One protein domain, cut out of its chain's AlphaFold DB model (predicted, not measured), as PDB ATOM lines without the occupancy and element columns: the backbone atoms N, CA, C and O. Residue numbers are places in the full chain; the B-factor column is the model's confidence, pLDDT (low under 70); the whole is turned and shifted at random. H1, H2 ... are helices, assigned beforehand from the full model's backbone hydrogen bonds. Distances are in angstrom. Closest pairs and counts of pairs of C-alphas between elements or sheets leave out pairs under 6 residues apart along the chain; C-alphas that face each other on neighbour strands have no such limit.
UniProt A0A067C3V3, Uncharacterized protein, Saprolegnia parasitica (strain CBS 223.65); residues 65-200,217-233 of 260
ATOM      1  N   GLN A  65     -23.714 -19.961  47.526       89.38
ATOM      2  CA  GLN A  65     -24.300 -20.550  48.727       89.38
ATOM      3  C   GLN A  65     -24.763 -19.467  49.710       89.38
ATOM      4  O   GLN A  65     -25.838 -19.592  50.299       89.38
ATOM      5  N   SER A  66     -23.970 -18.403  49.878       90.50
ATOM      6  CA  SER A  66     -24.333 -17.271  50.737       90.50
ATOM      7  C   SER A  66     -25.572 -16.566  50.196       90.50
ATOM      8  O   SER A  66     -26.521 -16.319  50.937       90.50
ATOM      9  N   GLN A  67     -25.611 -16.330  48.884       89.94
ATOM     10  CA  GLN A  67     -26.748 -15.700  48.220       89.94
ATOM     11  C   GLN A  67     -28.017 -16.532  48.328       89.94
ATOM     12  O   GLN A  67     -29.062 -15.979  48.660       89.94
ATOM     13  N   LEU A  68     -27.927 -17.850  48.133       91.75
ATOM     14  CA  LEU A  68     -29.058 -18.750  48.336       91.75
ATOM     15  C   LEU A  68     -29.595 -18.638  49.766       91.75
ATOM     16  O   LEU A  68     -30.797 -18.461  49.957       91.75
ATOM     17  N   ASN A  69     -28.718 -18.712  50.768       91.69
ATOM     18  CA  ASN A  69     -29.114 -18.639  52.174       91.69
ATOM     19  C   ASN A  69     -29.791 -17.300  52.506       91.69
ATOM     20  O   ASN A  69     -30.830 -17.276  53.166       91.69
ATOM     21  N   GLU A  70     -29.233 -16.186  52.028       90.75
ATOM     22  CA  GLU A  70     -29.812 -14.853  52.202       90.75
ATOM     23  C   GLU A  70     -31.166 -14.720  51.501       90.75
ATOM     24  O   GLU A  70     -32.124 -14.238  52.108       90.75
ATOM     25  N   THR A  71     -31.271 -15.180  50.251       91.00
ATOM     26  CA  THR A  71     -32.528 -15.183  49.496       91.00
ATOM     27  C   THR A  71     -33.588 -16.000  50.219       91.00
ATOM     28  O   THR A  71     -34.691 -15.497  50.398       91.00
ATOM     29  N   LEU A  72     -33.271 -17.213  50.678       91.50
ATOM     30  CA  LEU A  72     -34.217 -18.055  51.413       91.50
ATOM     31  C   LEU A  72     -34.661 -17.405  52.724       91.50
ATOM     32  O   LEU A  72     -35.846 -17.433  53.030       91.50
ATOM     33  N   LYS A  73     -33.746 -16.770  53.467       90.38
ATOM     34  CA  LYS A  73     -34.077 -16.067  54.713       90.38
ATOM     35  C   LYS A  73     -35.032 -14.892  54.482       90.38
ATOM     36  O   LYS A  73     -35.989 -14.725  55.232       90.38
ATOM     37  N   MET A  74     -34.775 -14.065  53.466       86.75
ATOM     38  CA  MET A  74     -35.670 -12.952  53.121       86.75
ATOM     39  C   MET A  74     -37.006 -13.453  52.582       86.75
ATOM     40  O   MET A  74     -38.051 -12.906  52.919       86.75
ATOM     41  N   TYR A  75     -36.964 -14.509  51.773       87.81
ATOM     42  CA  TYR A  75     -38.147 -15.145  51.227       87.81
ATOM     43  C   TYR A  75     -39.038 -15.698  52.342       87.81
ATOM     44  O   TYR A  75     -40.217 -15.381  52.366       87.81
ATOM     45  N   ASP A  76     -38.482 -16.440  53.303       86.12
ATOM     46  CA  ASP A  76     -39.242 -16.970  54.443       86.12
ATOM     47  C   ASP A  76     -39.945 -15.873  55.224       86.12
ATOM     48  O   ASP A  76     -41.111 -16.027  55.560       86.12
ATOM     49  N   ARG A  77     -39.268 -14.744  55.442       82.06
ATOM     50  CA  ARG A  77     -39.863 -13.605  56.134       82.06
ATOM     51  C   ARG A  77     -41.060 -13.026  55.377       82.06
ATOM     52  O   ARG A  77     -42.078 -12.747  55.988       82.06
ATOM     53  N   VAL A  78     -40.965 -12.896  54.052       77.75
ATOM     54  CA  VAL A  78     -42.123 -12.512  53.224       77.75
ATOM     55  C   VAL A  78     -43.220 -13.573  53.300       77.75
ATOM     56  O   VAL A  78     -44.401 -13.247  53.357       77.75
ATOM     57  N   MET A  79     -42.846 -14.851  53.321       75.81
ATOM     58  CA  MET A  79     -43.807 -15.943  53.388       75.81
ATOM     59  C   MET A  79     -44.526 -16.027  54.726       75.81
ATOM     60  O   MET A  79     -45.690 -16.398  54.715       75.81
ATOM     61  N   GLU A  80     -43.915 -15.674  55.854       74.44
ATOM     62  CA  GLU A  80     -44.596 -15.629  57.158       74.44
ATOM     63  C   GLU A  80     -45.860 -14.754  57.099       74.44
ATOM     64  O   GLU A  80     -46.929 -15.180  57.545       74.44
ATOM     65  N   ASP A  81     -45.774 -13.601  56.432       64.25
ATOM     66  CA  ASP A  81     -46.891 -12.665  56.272       64.25
ATOM     67  C   ASP A  81     -47.928 -13.121  55.226       64.25
ATOM     68  O   ASP A  81     -49.080 -12.681  55.255       64.25
ATOM     69  N   VAL A  82     -47.541 -14.023  54.315       61.16
ATOM     70  CA  VAL A  82     -48.365 -14.508  53.190       61.16
ATOM     71  C   VAL A  82     -48.932 -15.922  53.432       61.16
ATOM     72  O   VAL A  82     -49.918 -16.319  52.814       61.16
ATOM     73  N   THR A  83     -48.374 -16.681  54.380       57.50
ATOM     74  CA  THR A  83     -48.764 -18.065  54.721       57.50
ATOM     75  C   THR A  83     -50.250 -18.231  55.062       57.50
ATOM     76  O   THR A  83     -50.840 -19.217  54.604       57.50
ATOM     77  N   PRO A  84     -50.914 -17.293  55.775       52.97
ATOM     78  CA  PRO A  84     -52.357 -17.363  56.033       52.97
ATOM     79  C   PRO A  84     -53.230 -17.437  54.771       52.97
ATOM     80  O   PRO A  84     -54.409 -17.774  54.860       52.97
ATOM     81  N   PHE A  85     -52.663 -17.147  53.598       51.94
ATOM     82  CA  PHE A  85     -53.356 -17.104  52.318       51.94
ATOM     83  C   PHE A  85     -53.228 -18.394  51.495       51.94
ATOM     84  O   PHE A  85     -53.554 -18.409  50.310       51.94
ATOM     85  N   GLY A  86     -52.771 -19.489  52.114       49.12
ATOM     86  CA  GLY A  86     -52.688 -20.805  51.470       49.12
ATOM     87  C   GLY A  86     -51.460 -20.980  50.576       49.12
ATOM     88  O   GLY A  86     -51.487 -21.778  49.641       49.12
ATOM     89  N   SER A  87     -50.389 -20.229  50.837       56.31
ATOM     90  CA  SER A  87     -49.175 -20.279  50.031       56.31
ATOM     91  C   SER A  87     -48.303 -21.504  50.324       56.31
ATOM     92  O   SER A  87     -48.106 -21.883  51.480       56.31
ATOM     93  N   LEU A  88     -47.707 -22.062  49.274       63.88
ATOM     94  CA  LEU A  88     -46.933 -23.301  49.298       63.88
ATOM     95  C   LEU A  88     -45.438 -23.024  49.530       63.88
ATOM     96  O   LEU A  88     -44.612 -23.006  48.615       63.88
ATOM     97  N   GLN A  89     -45.091 -22.721  50.788       70.94
ATOM     98  CA  GLN A  89     -43.748 -22.269  51.175       70.94
ATOM     99  C   GLN A  89     -42.647 -23.269  50.782       70.94
ATOM    100  O   GLN A  89     -41.591 -22.851  50.307       70.94
ATOM    101  N   GLN A  90     -42.863 -24.574  50.962       77.12
ATOM    102  CA  GLN A  90     -41.829 -25.589  50.715       77.12
ATOM    103  C   GLN A  90     -41.583 -25.823  49.220       77.12
ATOM    104  O   GLN A  90     -40.442 -25.994  48.800       77.12
ATOM    105  N   GLU A  91     -42.633 -25.759  48.414       75.69
ATOM    106  CA  GLU A  91     -42.624 -25.864  46.960       75.69
ATOM    107  C   GLU A  91     -41.807 -24.714  46.359       75.69
ATOM    108  O   GLU A  91     -40.862 -24.927  45.597       75.69
ATOM    109  N   HIS A  92     -42.104 -23.480  46.775       78.12
ATOM    110  CA  HIS A  92     -41.393 -22.300  46.292       78.12
ATOM    111  C   HIS A  92     -39.921 -22.306  46.732       78.12
ATOM    112  O   HIS A  92     -39.031 -22.008  45.931       78.12
ATOM    113  N   ARG A  93     -39.639 -22.706  47.982       86.12
ATOM    114  CA  ARG A  93     -38.264 -22.876  48.482       86.12
ATOM    115  C   ARG A  93     -37.494 -23.914  47.673       86.12
ATOM    116  O   ARG A  93     -36.349 -23.650  47.306       86.12
ATOM    117  N   LEU A  94     -38.109 -25.057  47.358       85.50
ATOM    118  CA  LEU A  94     -37.493 -26.080  46.512       85.50
ATOM    119  C   LEU A  94     -37.138 -25.498  45.141       85.50
ATOM    120  O   LEU A  94     -36.031 -25.724  44.656       85.50
ATOM    121  N   HIS A  95     -38.028 -24.712  44.534       83.19
ATOM    122  CA  HIS A  95     -37.759 -24.086  43.240       83.19
ATOM    123  C   HIS A  95     -36.604 -23.092  43.309       83.19
ATOM    124  O   HIS A  95     -35.705 -23.175  42.477       83.19
ATOM    125  N   ILE A  96     -36.567 -22.213  44.314       89.38
ATOM    126  CA  ILE A  96     -35.435 -21.300  44.525       89.38
ATOM    127  C   ILE A  96     -34.132 -22.108  44.602       89.38
ATOM    128  O   ILE A  96     -33.190 -21.838  43.857       89.38
ATOM    129  N   VAL A  97     -34.095 -23.153  45.432       92.62
ATOM    130  CA  VAL A  97     -32.918 -24.021  45.596       92.62
ATOM    131  C   VAL A  97     -32.509 -24.688  44.280       92.62
ATOM    132  O   VAL A  97     -31.329 -24.668  43.928       92.62
ATOM    133  N   ILE A  98     -33.463 -25.243  43.528       90.94
ATOM    134  CA  ILE A  98     -33.206 -25.846  42.215       90.94
ATOM    135  C   ILE A  98     -32.548 -24.832  41.279       90.94
ATOM    136  O   ILE A  98     -31.562 -25.164  40.630       90.94
ATOM    137  N   GLN A  99     -33.034 -23.594  41.228       90.56
ATOM    138  CA  GLN A  99     -32.503 -22.587  40.307       90.56
ATOM    139  C   GLN A  99     -31.081 -22.171  40.663       90.56
ATOM    140  O   GLN A  99     -30.243 -22.078  39.772       90.56
ATOM    141  N   TYR A 100     -30.762 -22.041  41.954       92.50
ATOM    142  CA  TYR A 100     -29.379 -21.837  42.394       92.50
ATOM    143  C   TYR A 100     -28.465 -23.019  42.022       92.50
ATOM    144  O   TYR A 100     -27.304 -22.810  41.677       92.50
ATOM    145  N   ILE A 101     -28.979 -24.256  42.023       92.81
ATOM    146  CA  ILE A 101     -28.226 -25.448  41.587       92.81
ATOM    147  C   ILE A 101     -28.024 -25.472  40.061       92.81
ATOM    148  O   ILE A 101     -26.965 -25.895  39.593       92.81
ATOM    149  N   VAL A 102     -29.020 -25.056  39.271       91.00
ATOM    150  CA  VAL A 102     -28.959 -25.094  37.795       91.00
ATOM    151  C   VAL A 102     -28.282 -23.842  37.213       91.00
ATOM    152  O   VAL A 102     -27.748 -23.914  36.110       91.00
ATOM    153  N   ALA A 103     -28.201 -22.718  37.930       91.38
ATOM    154  CA  ALA A 103     -27.572 -21.490  37.427       91.38
ATOM    155  C   ALA A 103     -26.134 -21.685  36.891       91.38
ATOM    156  O   ALA A 103     -25.885 -21.320  35.738       91.38
ATOM    157  N   PRO A 104     -25.223 -22.382  37.602       90.75
ATOM    158  CA  PRO A 104     -23.899 -22.706  37.066       90.75
ATOM    159  C   PRO A 104     -23.926 -23.569  35.800       90.75
ATOM    160  O   PRO A 104     -23.039 -23.458  34.953       90.75
ATOM    161  N   MET A 105     -24.936 -24.432  35.651       90.06
ATOM    162  CA  MET A 105     -25.111 -25.252  34.450       90.06
ATOM    163  C   MET A 105     -25.475 -24.386  33.250       90.06
ATOM    164  O   MET A 105     -24.891 -24.558  32.181       90.06
ATOM    165  N   HIS A 106     -26.391 -23.432  33.436       88.69
ATOM    166  CA  HIS A 106     -26.772 -22.481  32.392       88.69
ATOM    167  C   HIS A 106     -25.575 -21.650  31.934       88.69
ATOM    168  O   HIS A 106     -25.368 -21.531  30.730       88.69
ATOM    169  N   TRP A 107     -24.737 -21.147  32.847       88.56
ATOM    170  CA  TRP A 107     -23.525 -20.415  32.450       88.56
ATOM    171  C   TRP A 107     -22.531 -21.297  31.703       88.56
ATOM    172  O   TRP A 107     -21.960 -20.864  30.708       88.56
ATOM    173  N   HIS A 108     -22.350 -22.547  32.139       87.31
ATOM    174  CA  HIS A 108     -21.473 -23.487  31.448       87.31
ATOM    175  C   HIS A 108     -21.957 -23.793  30.022       87.31
ATOM    176  O   HIS A 108     -21.150 -23.824  29.093       87.31
ATOM    177  N   VAL A 109     -23.271 -23.981  29.842       86.69
ATOM    178  CA  VAL A 109     -23.897 -24.177  28.524       86.69
ATOM    179  C   VAL A 109     -23.777 -22.916  27.668       86.69
ATOM    180  O   VAL A 109     -23.431 -23.025  26.494       86.69
ATOM    181  N   ALA A 110     -24.031 -21.736  28.238       86.75
ATOM    182  CA  ALA A 110     -23.966 -20.452  27.537       86.75
ATOM    183  C   ALA A 110     -22.537 -20.072  27.118       86.75
ATOM    184  O   ALA A 110     -22.351 -19.452  26.077       86.75
ATOM    185  N   ALA A 111     -21.530 -20.476  27.893       86.12
ATOM    186  CA  ALA A 111     -20.121 -20.303  27.550       86.12
ATOM    187  C   ALA A 111     -19.634 -21.274  26.457       86.12
ATOM    188  O   ALA A 111     -18.458 -21.231  26.100       86.12
ATOM    189  N   GLU A 112     -20.496 -22.184  25.982       82.56
ATOM    190  CA  GLU A 112     -20.168 -23.235  25.009       82.56
ATOM    191  C   GLU A 112     -18.913 -24.037  25.398       82.56
ATOM    192  O   GLU A 112     -18.133 -24.490  24.557       82.56
ATOM    193  N   SER A 113     -18.700 -24.211  26.706       76.62
ATOM    194  CA  SER A 113     -17.485 -24.824  27.223       76.62
ATOM    195  C   SER A 113     -17.403 -26.296  26.822       76.62
ATOM    196  O   SER A 113     -18.345 -27.069  26.986       76.62
ATOM    197  N   THR A 114     -16.234 -26.710  26.335       74.62
ATOM    198  CA  THR A 114     -15.923 -28.121  26.065       74.62
ATOM    199  C   THR A 114     -15.343 -28.834  27.287       74.62
ATOM    200  O   THR A 114     -15.060 -30.032  27.230       74.62
ATOM    201  N   ALA A 115     -15.099 -28.103  28.380       79.12
ATOM    202  CA  ALA A 115     -14.570 -28.665  29.611       79.12
ATOM    203  C   ALA A 115     -15.637 -29.502  30.324       79.12
ATOM    204  O   ALA A 115     -16.837 -29.293  30.173       79.12
ATOM    205  N   ARG A 116     -15.199 -30.447  31.159       80.19
ATOM    206  CA  ARG A 116     -16.126 -31.189  32.014       80.19
ATOM    207  C   ARG A 116     -16.763 -30.232  33.024       80.19
ATOM    208  O   ARG A 116     -16.045 -29.624  33.813       80.19
ATOM    209  N   PHE A 117     -18.092 -30.157  33.044       86.19
ATOM    210  CA  PHE A 117     -18.813 -29.435  34.089       86.19
ATOM    211  C   PHE A 117     -18.543 -30.058  35.465       86.19
ATOM    212  O   PHE A 117     -18.705 -31.267  35.665       86.19
ATOM    213  N   VAL A 118     -18.149 -29.219  36.419       86.12
ATOM    214  CA  VAL A 118     -17.999 -29.578  37.828       86.12
ATOM    215  C   VAL A 118     -19.041 -28.792  38.602       86.12
ATOM    216  O   VAL A 118     -19.080 -27.569  38.515       86.12
ATOM    217  N   MET A 119     -19.892 -29.500  39.343       90.00
ATOM    218  CA  MET A 119     -20.887 -28.860  40.196       90.00
ATOM    219  C   MET A 119     -20.182 -28.096  41.324       90.00
ATOM    220  O   MET A 119     -19.476 -28.738  42.106       90.00
ATOM    221  N   PRO A 120     -20.399 -26.778  41.460       89.62
ATOM    222  CA  PRO A 120     -19.763 -26.013  42.524       89.62
ATOM    223  C   PRO A 120     -20.478 -26.110  43.877       89.62
ATOM    224  O   PRO A 120     -19.861 -25.898  44.915       89.62
ATOM    225  N   LEU A 121     -21.777 -26.422  43.879       90.38
ATOM    226  CA  LEU A 121     -22.599 -26.499  45.085       90.38
ATOM    227  C   LEU A 121     -22.797 -27.949  45.531       90.38
ATOM    228  O   LEU A 121     -23.005 -28.846  44.707       90.38
ATOM    229  N   ASP A 122     -22.845 -28.190  46.842       92.50
ATOM    230  CA  ASP A 122     -23.297 -29.482  47.365       92.50
ATOM    231  C   ASP A 122     -24.824 -29.610  47.259       92.50
ATOM    232  O   ASP A 122     -25.581 -29.495  48.226       92.50
ATOM    233  N   TYR A 123     -25.282 -29.887  46.038       93.62
ATOM    234  CA  TYR A 123     -26.694 -30.048  45.706       93.62
ATOM    235  C   TYR A 123     -27.394 -31.135  46.538       93.62
ATOM    236  O   TYR A 123     -28.616 -31.120  46.658       93.62
ATOM    237  N   ARG A 124     -26.659 -32.101  47.111       94.56
ATOM    238  CA  ARG A 124     -27.260 -33.154  47.943       94.56
ATOM    239  C   ARG A 124     -27.665 -32.601  49.296       94.56
ATOM    240  O   ARG A 124     -28.788 -32.859  49.721       94.56
ATOM    241  N   SER A 125     -26.777 -31.837  49.924       95.06
ATOM    242  CA  SER A 125     -27.064 -31.152  51.183       95.06
ATOM    243  C   SER A 125     -28.169 -30.116  51.000       95.06
ATOM    244  O   SER A 125     -29.104 -30.086  51.794       95.06
ATOM    245  N   LEU A 126     -28.146 -29.358  49.897       94.44
ATOM    246  CA  LEU A 126     -29.187 -28.375  49.571       94.44
ATOM    247  C   LEU A 126     -30.585 -28.984  49.388       94.44
ATOM    248  O   LEU A 126     -31.577 -28.373  49.772       94.44
ATOM    249  N   LEU A 127     -30.679 -30.185  48.808       94.44
ATOM    250  CA  LEU A 127     -31.961 -30.862  48.576       94.44
ATOM    251  C   LEU A 127     -32.437 -31.694  49.773       94.44
ATOM    252  O   LEU A 127     -33.607 -32.067  49.812       94.44
ATOM    253  N   SER A 128     -31.556 -32.003  50.730       95.25
ATOM    254  CA  SER A 128     -31.859 -32.888  51.863       95.25
ATOM    255  C   SER A 128     -33.110 -32.481  52.654       95.25
ATOM    256  O   SER A 128     -33.929 -33.367  52.902       95.25
ATOM    257  N   PRO A 129     -33.329 -31.190  52.993       94.31
ATOM    258  CA  PRO A 129     -34.510 -30.777  53.758       94.31
ATOM    259  C   PRO A 129     -35.836 -31.113  53.063       94.31
ATOM    260  O   PRO A 129     -36.818 -31.430  53.719       94.31
ATOM    261  N   PHE A 130     -35.864 -31.114  51.727       90.25
ATOM    262  CA  PHE A 130     -37.069 -31.394  50.935       90.25
ATOM    263  C   PHE A 130     -37.346 -32.886  50.752       90.25
ATOM    264  O   PHE A 130     -38.323 -33.251  50.109       90.25
ATOM    265  N   MET A 131     -36.475 -33.758  51.261       90.94
ATOM    266  CA  MET A 131     -36.589 -35.212  51.138       90.94
ATOM    267  C   MET A 131     -37.032 -35.883  52.446       90.94
ATOM    268  O   MET A 131     -37.156 -37.109  52.487       90.94
ATOM    269  N   GLU A 132     -37.260 -35.108  53.506       91.44
ATOM    270  CA  GLU A 132     -37.675 -35.617  54.811       91.44
ATOM    271  C   GLU A 132     -39.114 -36.153  54.795       91.44
ATOM    272  O   GLU A 132     -39.966 -35.581  54.119       91.44
ATOM    273  N   PRO A 133     -39.451 -37.200  55.576       88.75
ATOM    274  CA  PRO A 133     -40.808 -37.760  55.620       88.75
ATOM    275  C   PRO A 133     -41.909 -36.776  56.052       88.75
ATOM    276  O   PRO A 133     -43.083 -37.019  55.782       88.75
ATOM    277  N   SER A 134     -41.536 -35.686  56.725       86.50
ATOM    278  CA  SER A 134     -42.412 -34.587  57.151       86.50
ATOM    279  C   SER A 134     -42.885 -33.701  55.992       86.50
ATOM    280  O   SER A 134     -43.929 -33.064  56.099       86.50
ATOM    281  N   VAL A 135     -42.143 -33.662  54.882       80.50
ATOM    282  CA  VAL A 135     -42.444 -32.834  53.706       80.50
ATOM    283  C   VAL A 135     -43.501 -33.507  52.831       80.50
ATOM    284  O   VAL A 135     -43.534 -34.733  52.732       80.50
ATOM    285  N   ALA A 136     -44.357 -32.718  52.172       75.31
ATOM    286  CA  ALA A 136     -45.387 -33.219  51.262       75.31
ATOM    287  C   ALA A 136     -44.805 -34.144  50.176       75.31
ATOM    288  O   ALA A 136     -43.733 -33.890  49.625       75.31
ATOM    289  N   ASP A 137     -45.526 -35.220  49.843       74.19
ATOM    290  CA  ASP A 137     -45.004 -36.266  48.954       74.19
ATOM    291  C   ASP A 137     -44.614 -35.734  47.568       74.19
ATOM    292  O   ASP A 137     -43.559 -36.091  47.050       74.19
ATOM    293  N   ALA A 138     -45.403 -34.810  47.019       69.00
ATOM    294  CA  ALA A 138     -45.137 -34.163  45.739       69.00
ATOM    295  C   ALA A 138     -43.778 -33.426  45.721       69.00
ATOM    296  O   ALA A 138     -42.958 -33.651  44.828       69.00
ATOM    297  N   VAL A 139     -43.492 -32.627  46.757       75.88
ATOM    298  CA  VAL A 139     -42.213 -31.909  46.930       75.88
ATOM    299  C   VAL A 139     -41.049 -32.891  47.065       75.88
ATOM    300  O   VAL A 139     -40.023 -32.741  46.395       75.88
ATOM    301  N   ARG A 140     -41.216 -33.955  47.863       82.44
ATOM    302  CA  ARG A 140     -40.184 -34.994  48.016       82.44
ATOM    303  C   ARG A 140     -39.883 -35.694  46.703       82.44
ATOM    304  O   ARG A 140     -38.714 -35.871  46.355       82.44
ATOM    305  N   GLN A 141     -40.917 -36.104  45.973       76.56
ATOM    306  CA  GLN A 141     -40.766 -36.759  44.679       76.56
ATOM    307  C   GLN A 141     -40.019 -35.852  43.696       76.56
ATOM    308  O   GLN A 141     -39.096 -36.316  43.023       76.56
ATOM    309  N   HIS A 142     -40.340 -34.556  43.664       78.31
ATOM    310  CA  HIS A 142     -39.649 -33.589  42.813       78.31
ATOM    311  C   HIS A 142     -38.175 -33.438  43.192       78.31
ATOM    312  O   HIS A 142     -37.311 -33.611  42.329       78.31
ATOM    313  N   ALA A 143     -37.866 -33.237  44.475       84.38
ATOM    314  CA  ALA A 143     -36.490 -33.163  44.963       84.38
ATOM    315  C   ALA A 143     -35.690 -34.438  44.622       84.38
ATOM    316  O   ALA A 143     -34.553 -34.360  44.147       84.38
ATOM    317  N   VAL A 144     -36.293 -35.624  44.773       84.81
ATOM    318  CA  VAL A 144     -35.690 -36.918  44.402       84.81
ATOM    319  C   VAL A 144     -35.427 -37.006  42.898       84.81
ATOM    320  O   VAL A 144     -34.332 -37.408  42.487       84.81
ATOM    321  N   CYS A 145     -36.415 -36.664  42.069       83.06
ATOM    322  CA  CYS A 145     -36.309 -36.699  40.612       83.06
ATOM    323  C   CYS A 145     -35.233 -35.734  40.111       83.06
ATOM    324  O   CYS A 145     -34.383 -36.128  39.308       83.06
ATOM    325  N   PHE A 146     -35.206 -34.512  40.640       88.44
ATOM    326  CA  PHE A 146     -34.177 -33.528  40.332       88.44
ATOM    327  C   PHE A 146     -32.786 -34.013  40.768       88.44
ATOM    328  O   PHE A 146     -31.868 -34.049  39.947       88.44
ATOM    329  N   ARG A 147     -32.631 -34.528  41.998       91.75
ATOM    330  CA  ARG A 147     -31.357 -35.092  42.491       91.75
ATOM    331  C   ARG A 147     -30.828 -36.208  41.588       91.75
ATOM    332  O   ARG A 147     -29.621 -36.293  41.347       91.75
ATOM    333  N   LYS A 148     -31.717 -37.079  41.094       87.25
ATOM    334  CA  LYS A 148     -31.375 -38.138  40.131       87.25
ATOM    335  C   LYS A 148     -30.939 -37.551  38.788       87.25
ATOM    336  O   LYS A 148     -29.945 -38.020  38.241       87.25
ATOM    337  N   ALA A 149     -31.637 -36.534  38.280       87.19
ATOM    338  CA  ALA A 149     -31.290 -35.868  37.027       87.19
ATOM    339  C   ALA A 149     -29.904 -35.208  37.096       87.19
ATOM    340  O   ALA A 149     -29.057 -35.512  36.258       87.19
ATOM    341  N   VAL A 150     -29.616 -34.441  38.153       89.94
ATOM    342  CA  VAL A 150     -28.278 -33.880  38.410       89.94
ATOM    343  C   VAL A 150     -27.228 -34.993  38.492       89.94
ATOM    344  O   VAL A 150     -26.171 -34.916  37.872       89.94
ATOM    345  N   GLY A 151     -27.530 -36.084  39.203       88.62
ATOM    346  CA  GLY A 151     -26.632 -37.234  39.303       88.62
ATOM    347  C   GLY A 151     -26.316 -37.904  37.960       88.62
ATOM    348  O   GLY A 151     -25.211 -38.421  37.805       88.62
ATOM    349  N   ARG A 152     -27.248 -37.900  36.995       85.69
ATOM    350  CA  ARG A 152     -27.004 -38.387  35.625       85.69
ATOM    351  C   ARG A 152     -26.096 -37.437  34.855       85.69
ATOM    352  O   ARG A 152     -25.098 -37.895  34.311       85.69
ATOM    353  N   VAL A 153     -26.388 -36.137  34.903       85.75
ATOM    354  CA  VAL A 153     -25.580 -35.087  34.263       85.75
ATOM    355  C   VAL A 153     -24.115 -35.162  34.709       85.75
ATOM    356  O   VAL A 153     -23.220 -35.191  33.875       85.75
ATOM    357  N   LEU A 154     -23.851 -35.294  36.014       85.56
ATOM    358  CA  LEU A 154     -22.478 -35.330  36.550       85.56
ATOM    359  C   LEU A 154     -21.707 -36.629  36.247       85.56
ATOM    360  O   LEU A 154     -20.471 -36.650  36.304       85.56
ATOM    361  N   LYS A 155     -22.425 -37.724  35.963       81.56
ATOM    362  CA  LYS A 155     -21.849 -39.032  35.612       81.56
ATOM    363  C   LYS A 155     -21.653 -39.218  34.110       81.56
ATOM    364  O   LYS A 155     -20.925 -40.132  33.733       81.56
ATOM    365  N   ALA A 156     -22.297 -38.404  33.277       70.75
ATOM    366  CA  ALA A 156     -22.179 -38.503  31.833       70.75
ATOM    367  C   ALA A 156     -20.718 -38.275  31.401       70.75
ATOM    368  O   ALA A 156     -20.113 -37.246  31.701       70.75
ATOM    369  N   THR A 157     -20.145 -39.258  30.708       57.34
ATOM    370  CA  THR A 157     -18.824 -39.197  30.072       57.34
ATOM    371  C   THR A 157     -19.024 -39.234  28.551       57.34
ATOM    372  O   THR A 157     -19.758 -40.077  28.048       57.34
ATOM    373  N   GLY A 158     -18.431 -38.295  27.804       60.69
ATOM    374  CA  GLY A 158     -18.676 -38.111  26.359       60.69
ATOM    375  C   GLY A 158     -19.149 -36.688  26.036       60.69
ATOM    376  O   GLY A 158     -18.860 -35.798  26.837       60.69
ATOM    377  N   PRO A 159     -19.860 -36.425  24.916       53.59
ATOM    378  CA  PRO A 159     -20.484 -35.125  24.653       53.59
ATOM    379  C   PRO A 159     -21.631 -34.882  25.654       53.59
ATOM    380  O   PRO A 159     -22.813 -34.947  25.330       53.59
ATOM    381  N   ALA A 160     -21.261 -34.599  26.902       56.88
ATOM    382  CA  ALA A 160     -22.104 -34.384  28.076       56.88
ATOM    383  C   ALA A 160     -22.921 -33.076  28.015       56.88
ATOM    384  O   ALA A 160     -23.500 -32.647  29.008       56.88
ATOM    385  N   LEU A 161     -22.999 -32.459  26.833       67.19
ATOM    386  CA  LEU A 161     -23.805 -31.278  26.557       67.19
ATOM    387  C   LEU A 161     -25.296 -31.603  26.439       67.19
ATOM    388  O   LEU A 161     -26.094 -30.738  26.762       67.19
ATOM    389  N   VAL A 162     -25.694 -32.807  26.006       78.00
ATOM    390  CA  VAL A 162     -27.123 -33.102  25.763       78.00
ATOM    391  C   VAL A 162     -27.910 -33.184  27.071       78.00
ATOM    392  O   VAL A 162     -28.822 -32.396  27.267       78.00
ATOM    393  N   GLU A 163     -27.512 -34.043  28.012       81.25
ATOM    394  CA  GLU A 163     -28.198 -34.172  29.314       81.25
ATOM    395  C   GLU A 163     -28.164 -32.865  30.126       81.25
ATOM    396  O   GLU A 163     -29.126 -32.530  30.818       81.25
ATOM    397  N   LEU A 164     -27.066 -32.106  30.032       85.75
ATOM    398  CA  LEU A 164     -26.944 -30.794  30.667       85.75
ATOM    399  C   LEU A 164     -27.912 -29.779  30.037       85.75
ATOM    400  O   LEU A 164     -28.626 -29.091  30.767       85.75
ATOM    401  N   LYS A 165     -27.974 -29.712  28.698       84.50
ATOM    402  CA  LYS A 165     -28.915 -28.857  27.955       84.50
ATOM    403  C   LYS A 165     -30.362 -29.247  28.229       84.50
ATOM    404  O   LYS A 165     -31.170 -28.364  28.485       84.50
ATOM    405  N   ASP A 166     -30.671 -30.538  28.259       83.56
ATOM    406  CA  ASP A 166     -32.005 -31.050  28.576       83.56
ATOM    407  C   ASP A 166     -32.429 -30.663  29.994       83.56
ATOM    408  O   ASP A 166     -33.586 -30.310  30.227       83.56
ATOM    409  N   LEU A 167     -31.504 -30.714  30.960       84.56
ATOM    410  CA  LEU A 167     -31.783 -30.275  32.323       84.56
ATOM    411  C   LEU A 167     -31.996 -28.757  32.392       84.56
ATOM    412  O   LEU A 167     -32.953 -28.316  33.021       84.56
ATOM    413  N   CYS A 168     -31.166 -27.969  31.706       85.56
ATOM    414  CA  CYS A 168     -31.321 -26.514  31.611       85.56
ATOM    415  C   CYS A 168     -32.643 -26.118  30.932       85.56
ATOM    416  O   CYS A 168     -33.304 -25.180  31.369       85.56
ATOM    417  N   PHE A 169     -33.061 -26.859  29.904       80.75
ATOM    418  CA  PHE A 169     -34.331 -26.651  29.212       80.75
ATOM    419  C   PHE A 169     -35.537 -26.941  30.115       80.75
ATOM    420  O   PHE A 169     -36.516 -26.207  30.080       80.75
ATOM    421  N   LYS A 170     -35.452 -27.976  30.962       76.56
ATOM    422  CA  LYS A 170     -36.501 -28.318  31.943       76.56
ATOM    423  C   LYS A 170     -36.603 -27.327  33.100       76.56
ATOM    424  O   LYS A 170     -37.660 -27.228  33.712       76.56
ATOM    425  N   TYR A 171     -35.517 -26.623  33.412       80.81
ATOM    426  CA  TYR A 171     -35.460 -25.627  34.485       80.81
ATOM    427  C   TYR A 171     -34.973 -24.278  33.938       80.81
ATOM    428  O   TYR A 171     -33.840 -23.864  34.217       80.81
ATOM    429  N   PRO A 172     -35.803 -23.587  33.138       76.75
ATOM    430  CA  PRO A 172     -35.429 -22.317  32.536       76.75
ATOM    431  C   PRO A 172     -35.398 -21.198  33.585       76.75
ATOM    432  O   PRO A 172     -36.419 -20.873  34.196       76.75
ATOM    433  N   ILE A 173     -34.234 -20.556  33.737       80.62
ATOM    434  CA  ILE A 173     -34.042 -19.432  34.670       80.62
ATOM    435  C   ILE A 173     -35.037 -18.308  34.379       80.62
ATOM    436  O   ILE A 173     -35.683 -17.817  35.297       80.62
ATOM    437  N   LEU A 174     -35.219 -17.929  33.110       77.50
ATOM    438  CA  LEU A 174     -36.096 -16.810  32.742       77.50
ATOM    439  C   LEU A 174     -37.552 -17.028  33.175       77.50
ATOM    440  O   LEU A 174     -38.184 -16.106  33.693       77.50
ATOM    441  N   SER A 175     -38.084 -18.245  33.011       74.00
ATOM    442  CA  SER A 175     -39.453 -18.557  33.439       74.00
ATOM    443  C   SER A 175     -39.578 -18.495  34.956       74.00
ATOM    444  O   SER A 175     -40.534 -17.911  35.466       74.00
ATOM    445  N   PHE A 176     -38.592 -19.024  35.689       79.00
ATOM    446  CA  PHE A 176     -38.541 -18.888  37.144       79.00
ATOM    447  C   PHE A 176     -38.488 -17.420  37.581       79.00
ATOM    448  O   PHE A 176     -39.255 -17.014  38.453       79.00
ATOM    449  N   GLN A 177     -37.615 -16.615  36.974       81.56
ATOM    450  CA  GLN A 177     -37.450 -15.205  37.316       81.56
ATOM    451  C   GLN A 177     -38.753 -14.437  37.139       81.56
ATOM    452  O   GLN A 177     -39.230 -13.796  38.075       81.56
ATOM    453  N   ARG A 178     -39.366 -14.562  35.957       74.38
ATOM    454  CA  ARG A 178     -40.651 -13.938  35.630       74.38
ATOM    455  C   ARG A 178     -41.709 -14.276  36.674       74.38
ATOM    456  O   ARG A 178     -42.400 -13.397  37.178       74.38
ATOM    457  N   ASN A 179     -41.836 -15.554  36.991       70.81
ATOM    458  CA  ASN A 179     -42.926 -16.058  37.808       70.81
ATOM    459  C   ASN A 179     -42.736 -15.777  39.300       70.81
ATOM    460  O   ASN A 179     -43.698 -15.404  39.969       70.81
ATOM    461  N   THR A 180     -41.503 -15.849  39.802       77.56
ATOM    462  CA  THR A 180     -41.179 -15.416  41.164       77.56
ATOM    463  C   THR A 180     -41.424 -13.917  41.330       77.56
ATOM    464  O   THR A 180     -42.017 -13.507  42.319       77.56
ATOM    465  N   ILE A 181     -41.046 -13.081  40.355       81.75
ATOM    466  CA  ILE A 181     -41.308 -11.631  40.415       81.75
ATOM    467  C   ILE A 181     -42.812 -11.341  40.398       81.75
ATOM    468  O   ILE A 181     -43.271 -10.516  41.179       81.75
ATOM    469  N   ARG A 182     -43.595 -12.038  39.561       74.12
ATOM    470  CA  ARG A 182     -45.065 -11.921  39.562       74.12
ATOM    471  C   ARG A 182     -45.661 -12.266  40.924       74.12
ATOM    472  O   ARG A 182     -46.512 -11.530  41.412       74.12
ATOM    473  N   PHE A 183     -45.199 -13.359  41.529       75.19
ATOM    474  CA  PHE A 183     -45.609 -13.751  42.874       75.19
ATOM    475  C   PHE A 183     -45.264 -12.668  43.906       75.19
ATOM    476  O   PHE A 183     -46.132 -12.259  44.671       75.19
ATOM    477  N   LEU A 184     -44.028 -12.158  43.885       81.06
ATOM    478  CA  LEU A 184     -43.568 -11.119  44.809       81.06
ATOM    479  C   LEU A 184     -44.362  -9.818  44.658       81.06
ATOM    480  O   LEU A 184     -44.799  -9.283  45.667       81.06
ATOM    481  N   ASN A 185     -44.614  -9.356  43.430       78.19
ATOM    482  CA  ASN A 185     -45.454  -8.180  43.186       78.19
ATOM    483  C   ASN A 185     -46.862  -8.382  43.758       78.19
ATOM    484  O   ASN A 185     -47.409  -7.494  44.394       78.19
ATOM    485  N   ARG A 186     -47.445  -9.573  43.581       72.31
ATOM    486  CA  ARG A 186     -48.791  -9.850  44.088       72.31
ATOM    487  C   ARG A 186     -48.843  -9.905  45.613       72.31
ATOM    488  O   ARG A 186     -49.818  -9.441  46.201       72.31
ATOM    489  N   ALA A 187     -47.825 -10.493  46.237       74.38
ATOM    490  CA  ALA A 187     -47.679 -10.491  47.684       74.38
ATOM    491  C   ALA A 187     -47.506  -9.059  48.215       74.38
ATOM    492  O   ALA A 187     -48.174  -8.694  49.177       74.38
ATOM    493  N   GLU A 188     -46.688  -8.240  47.550       78.06
ATOM    494  CA  GLU A 188     -46.499  -6.820  47.867       78.06
ATOM    495  C   GLU A 188     -47.824  -6.045  47.777       78.06
ATOM    496  O   GLU A 188     -48.235  -5.444  48.768       78.06
ATOM    497  N   ASP A 189     -48.544  -6.138  46.652       71.81
ATOM    498  CA  ASP A 189     -49.852  -5.493  46.448       71.81
ATOM    499  C   ASP A 189     -50.876  -5.908  47.510       71.81
ATOM    500  O   ASP A 189     -51.724  -5.121  47.920       71.81
ATOM    501  N   HIS A 190     -50.842  -7.169  47.946       69.25
ATOM    502  CA  HIS A 190     -51.789  -7.673  48.932       69.25
ATOM    503  C   HIS A 190     -51.453  -7.213  50.355       69.25
ATOM    504  O   HIS A 190     -52.357  -6.873  51.117       69.25
ATOM    505  N   LEU A 191     -50.170  -7.218  50.725       70.94
ATOM    506  CA  LEU A 191     -49.724  -6.803  52.055       70.94
ATOM    507  C   LEU A 191     -49.792  -5.286  52.234       70.94
ATOM    508  O   LEU A 191     -50.061  -4.817  53.338       70.94
ATOM    509  N   LEU A 192     -49.543  -4.534  51.162       72.12
ATOM    510  CA  LEU A 192     -49.334  -3.090  51.206       72.12
ATOM    511  C   LEU A 192     -50.383  -2.299  50.399       72.12
ATOM    512  O   LEU A 192     -50.346  -1.072  50.412       72.12
ATOM    513  N   GLY A 193     -51.332  -2.949  49.730       59.34
ATOM    514  CA  GLY A 193     -52.327  -2.278  48.887       59.34
ATOM    515  C   GLY A 193     -51.768  -1.867  47.517       59.34
ATOM    516  O   GLY A 193     -50.629  -1.409  47.401       59.34
ATOM    517  N   GLY A 194     -52.590  -2.038  46.475       51.84
ATOM    518  CA  GLY A 194     -52.242  -1.716  45.082       51.84
ATOM    519  C   GLY A 194     -52.334  -0.226  44.723       51.84
ATOM    520  O   GLY A 194     -51.713   0.192  43.750       51.84
ATOM    521  N   ASP A 195     -53.040   0.576  45.527       46.88
ATOM    522  CA  ASP A 195     -53.348   1.986  45.227       46.88
ATOM    523  C   ASP A 195     -52.287   2.975  45.739       46.88
ATOM    524  O   ASP A 195     -52.407   4.180  45.576       46.88
ATOM    525  N   ALA A 196     -51.179   2.485  46.297       41.62
ATOM    526  CA  ALA A 196     -50.039   3.327  46.668       41.62
ATOM    527  C   ALA A 196     -49.090   3.600  45.484       41.62
ATOM    528  O   ALA A 196     -47.887   3.793  45.667       41.62
ATOM    529  N   ILE A 197     -49.609   3.552  44.255       43.84
ATOM    530  CA  ILE A 197     -49.074   4.354  43.162       43.84
ATOM    531  C   ILE A 197     -49.662   5.737  43.422       43.84
ATOM    532  O   ILE A 197     -50.860   5.908  43.252       43.84
ATOM    533  N   ASP A 198     -48.830   6.663  43.903       39.00
ATOM    534  CA  ASP A 198     -49.139   8.090  44.057       39.00
ATOM    535  C   ASP A 198     -50.217   8.516  43.040       39.00
ATOM    536  O   ASP A 198     -50.018   8.323  41.841       39.00
ATOM    537  N   ASP A 199     -51.367   9.035  43.492       38.34
ATOM    538  CA  ASP A 199     -52.516   9.391  42.635       38.34
ATOM    539  C   ASP A 199     -52.137  10.334  41.471       38.34
ATOM    540  O   ASP A 199     -52.888  10.504  40.507       38.34
ATOM    541  N   THR A 200     -50.943  10.928  41.533       37.94
ATOM    542  CA  THR A 200     -50.298  11.705  40.469       37.94
ATOM    543  C   THR A 200     -49.816  10.879  39.261       37.94
ATOM    544  O   THR A 200     -49.574  11.447  38.196       37.94
ATOM    545  N   MET A 217     -48.812 -14.868  27.079       34.72
ATOM    546  CA  MET A 217     -49.702 -15.841  27.707       34.72
ATOM    547  C   MET A 217     -50.669 -16.454  26.696       34.72
ATOM    548  O   MET A 217     -51.306 -15.756  25.906       34.72
ATOM    549  N   SER A 218     -50.848 -17.770  26.785       40.28
ATOM    550  CA  SER A 218     -51.963 -18.451  26.133       40.28
ATOM    551  C   SER A 218     -53.266 -18.046  26.840       40.28
ATOM    552  O   SER A 218     -53.367 -18.219  28.054       40.28
ATOM    553  N   PRO A 219     -54.298 -17.555  26.129       38.34
ATOM    554  CA  PRO A 219     -55.529 -17.033  26.737       38.34
ATOM    555  C   PRO A 219     -56.245 -17.981  27.720       38.34
ATOM    556  O   PRO A 219     -57.002 -17.513  28.566       38.34
ATOM    557  N   GLY A 220     -55.999 -19.294  27.628       41.28
ATOM    558  CA  GLY A 220     -56.609 -20.330  28.469       41.28
ATOM    559  C   GLY A 220     -55.934 -20.611  29.820       41.28
ATOM    560  O   GLY A 220     -56.555 -21.262  30.649       41.28
ATOM    561  N   THR A 221     -54.711 -20.127  30.085       42.69
ATOM    562  CA  THR A 221     -54.037 -20.313  31.398       42.69
ATOM    563  C   THR A 221     -54.302 -19.159  32.367       42.69
ATOM    564  O   THR A 221     -53.926 -19.193  33.531       42.69
ATOM    565  N   ARG A 222     -55.030 -18.142  31.894       37.59
ATOM    566  CA  ARG A 222     -55.244 -16.847  32.550       37.59
ATOM    567  C   ARG A 222     -56.050 -16.903  33.861       37.59
ATOM    568  O   ARG A 222     -56.134 -15.884  34.536       37.59
ATOM    569  N   GLN A 223     -56.672 -18.038  34.199       33.94
ATOM    570  CA  GLN A 223     -57.642 -18.147  35.302       33.94
ATOM    571  C   GLN A 223     -57.279 -19.138  36.420       33.94
ATOM    572  O   GLN A 223     -57.974 -19.162  37.435       33.94
ATOM    573  N   SER A 224     -56.197 -19.915  36.322       39.69
ATOM    574  CA  SER A 224     -55.768 -20.760  37.444       39.69
ATOM    575  C   SER A 224     -54.821 -19.975  38.357       39.69
ATOM    576  O   SER A 224     -53.611 -20.045  38.208       39.69
ATOM    577  N   ASN A 225     -55.428 -19.182  39.243       40.38
ATOM    578  CA  ASN A 225     -54.881 -18.538  40.443       40.38
ATOM    579  C   ASN A 225     -53.552 -17.755  40.287       40.38
ATOM    580  O   ASN A 225     -52.483 -18.317  40.128       40.38
ATOM    581  N   ASN A 226     -53.557 -16.431  40.464       42.62
ATOM    582  CA  ASN A 226     -52.322 -15.621  40.413       42.62
ATOM    583  C   ASN A 226     -51.275 -15.984  41.497       42.62
ATOM    584  O   ASN A 226     -50.104 -15.633  41.362       42.62
ATOM    585  N   TRP A 227     -51.678 -16.722  42.539       41.19
ATOM    586  CA  TRP A 227     -50.798 -17.340  43.543       41.19
ATOM    587  C   TRP A 227     -49.997 -18.542  43.006       41.19
ATOM    588  O   TRP A 227     -49.013 -18.941  43.616       41.19
ATOM    589  N   MET A 228     -50.386 -19.058  41.838       43.31
ATOM    590  CA  MET A 228     -49.754 -20.133  41.071       43.31
ATOM    591  C   MET A 228     -48.786 -19.595  40.003       43.31
ATOM    592  O   MET A 228     -48.449 -20.303  39.060       43.31
ATOM    593  N   ALA A 229     -48.326 -18.338  40.083       44.56
ATOM    594  CA  ALA A 229     -47.399 -17.803  39.079       44.56
ATOM    595  C   ALA A 229     -46.157 -18.702  38.921       44.56
ATOM    596  O   ALA A 229     -45.715 -18.942  37.802       44.56
ATOM    597  N   LEU A 230     -45.645 -19.270  40.020       46.69
ATOM    598  CA  LEU A 230     -44.556 -20.254  40.017       46.69
ATOM    599  C   LEU A 230     -44.918 -21.587  39.337       46.69
ATOM    600  O   LEU A 230     -44.014 -22.278  38.866       46.69
ATOM    601  N   ASP A 231     -46.199 -21.908  39.188       43.12
ATOM    602  CA  ASP A 231     -46.692 -23.133  38.550       43.12
ATOM    603  C   ASP A 231     -46.545 -23.060  37.028       43.12
ATOM    604  O   ASP A 231     -46.249 -24.062  36.384       43.12
ATOM    605  N   GLU A 232     -46.622 -21.856  36.449       42.75
ATOM    606  CA  GLU A 232     -46.340 -21.604  35.029       42.75
ATOM    607  C   GLU A 232     -44.827 -21.577  34.716       42.75
ATOM    608  O   GLU A 232     -44.437 -21.197  33.611       42.75
ATOM    609  N   SER A 233     -43.934 -21.856  35.684       41.28
ATOM    610  CA  SER A 233     -42.472 -21.833  35.446       41.28
ATOM    611  C   SER A 233     -41.922 -23.164  34.946       41.28
ATOM    612  O   SER A 233     -40.736 -23.247  34.622       41.28
TER     613      SER A 233
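What this domain is: This is residues 65 to 200 and 217 to 233 of the 260 residues of an uncharacterized protein of Saprolegnia parasitica (strain CBS 223.65) (UniProt A0A067C3V3). An elongated bundle of helices is built round H2, the core: H1 packs along one side of it, H4 and H5 with the short H3 cover another, and H6 meets it with residues 173 to 176 and runs away toward one end, where residues 195 to 200 stick out. The short H7 folds back side by side with H6. The printed part has 153 residues, with seven named helices, H1 to H7 in chain order, and no named strand: the class is all helix. It is only just compact, close to loose, with a radius of gyration of the C-alphas of 17.5 A, and spans 59 by 38 by 34 A.

Where its parts are: Find C-alpha 65 at (-24.300, -20.550, 48.727); from there H1, residues 65 to 85, runs 29.5 A with a kink of 46 degrees near residue 79. Next come H2, residues 89 to 110, 30.9 A long with a kink of 36 degrees near residue 104, and H3, residues 123 to 131, 12.4 A. H4, residues 137 to 155, covers 26.9 A, and H5, residues 161 to 170, 14.1 A. H6, residues 173 to 192, begins at C-alpha 173 (-34.042, -19.432, 34.670) and covers 27.8 A. H7, residues 226 to 233, covers 12.7 A and ends at C-alpha 233 (-42.472, -21.833, 35.446).

How they stand to each other: Start at the hub, H2, which touches five helices. H1 and H2 form a hairpin at 33 degrees, a shallow tilt only just short of steep; their closest C-alphas, Met 79 and Gln 89, are 6.7 A apart. H2 touches H4 with residues 90 to 98 alone, the same way at a shallow tilt of 17 degrees, closest at the C-alphas of Glu 91 and Val 139, 6.1 A. H3 and H4 form a hairpin, closest at the C-alphas of Met 131 and Arg 140, 4.8 A. H2 touches H5, closest at the C-alphas of His 106 and Cys 168, 6.1 A. H2 and H6 only just touch, with 3 pairs of C-alphas within 8 A, closest at Gln 99 and Ile 173, 6.6 A. H6 touches H7, opposite ways at a shallow tilt of 10 degrees, closest at the C-alphas of Ser 175 and Ser 233, 4.9 A. H5 and H6 are apart. Every O i to N i+4 pair is within hydrogen-bond range in H4, H5 and H6, against 14 of 17 in H1, 16 of 18 in H2, 2 of 5 in H3 and 0 of 4 in H7; O i to N i+3 gives 4 of 6 in H3 and 4 of 5 in H7.

The domain as a whole: The two C-alphas farthest apart, Thr 157 and Thr 200, are 60.7 A apart. Residues 201 to 216 are not printed, and C-alphas 200 and 217 lie 30.4 A apart across the cut. The link from H2 to H3 is long, 12 residues. Mean pLDDT of the printed part is 74.8; 40 residues are under 70, among them 81 to 88, 193 to 200 and 217 to 233.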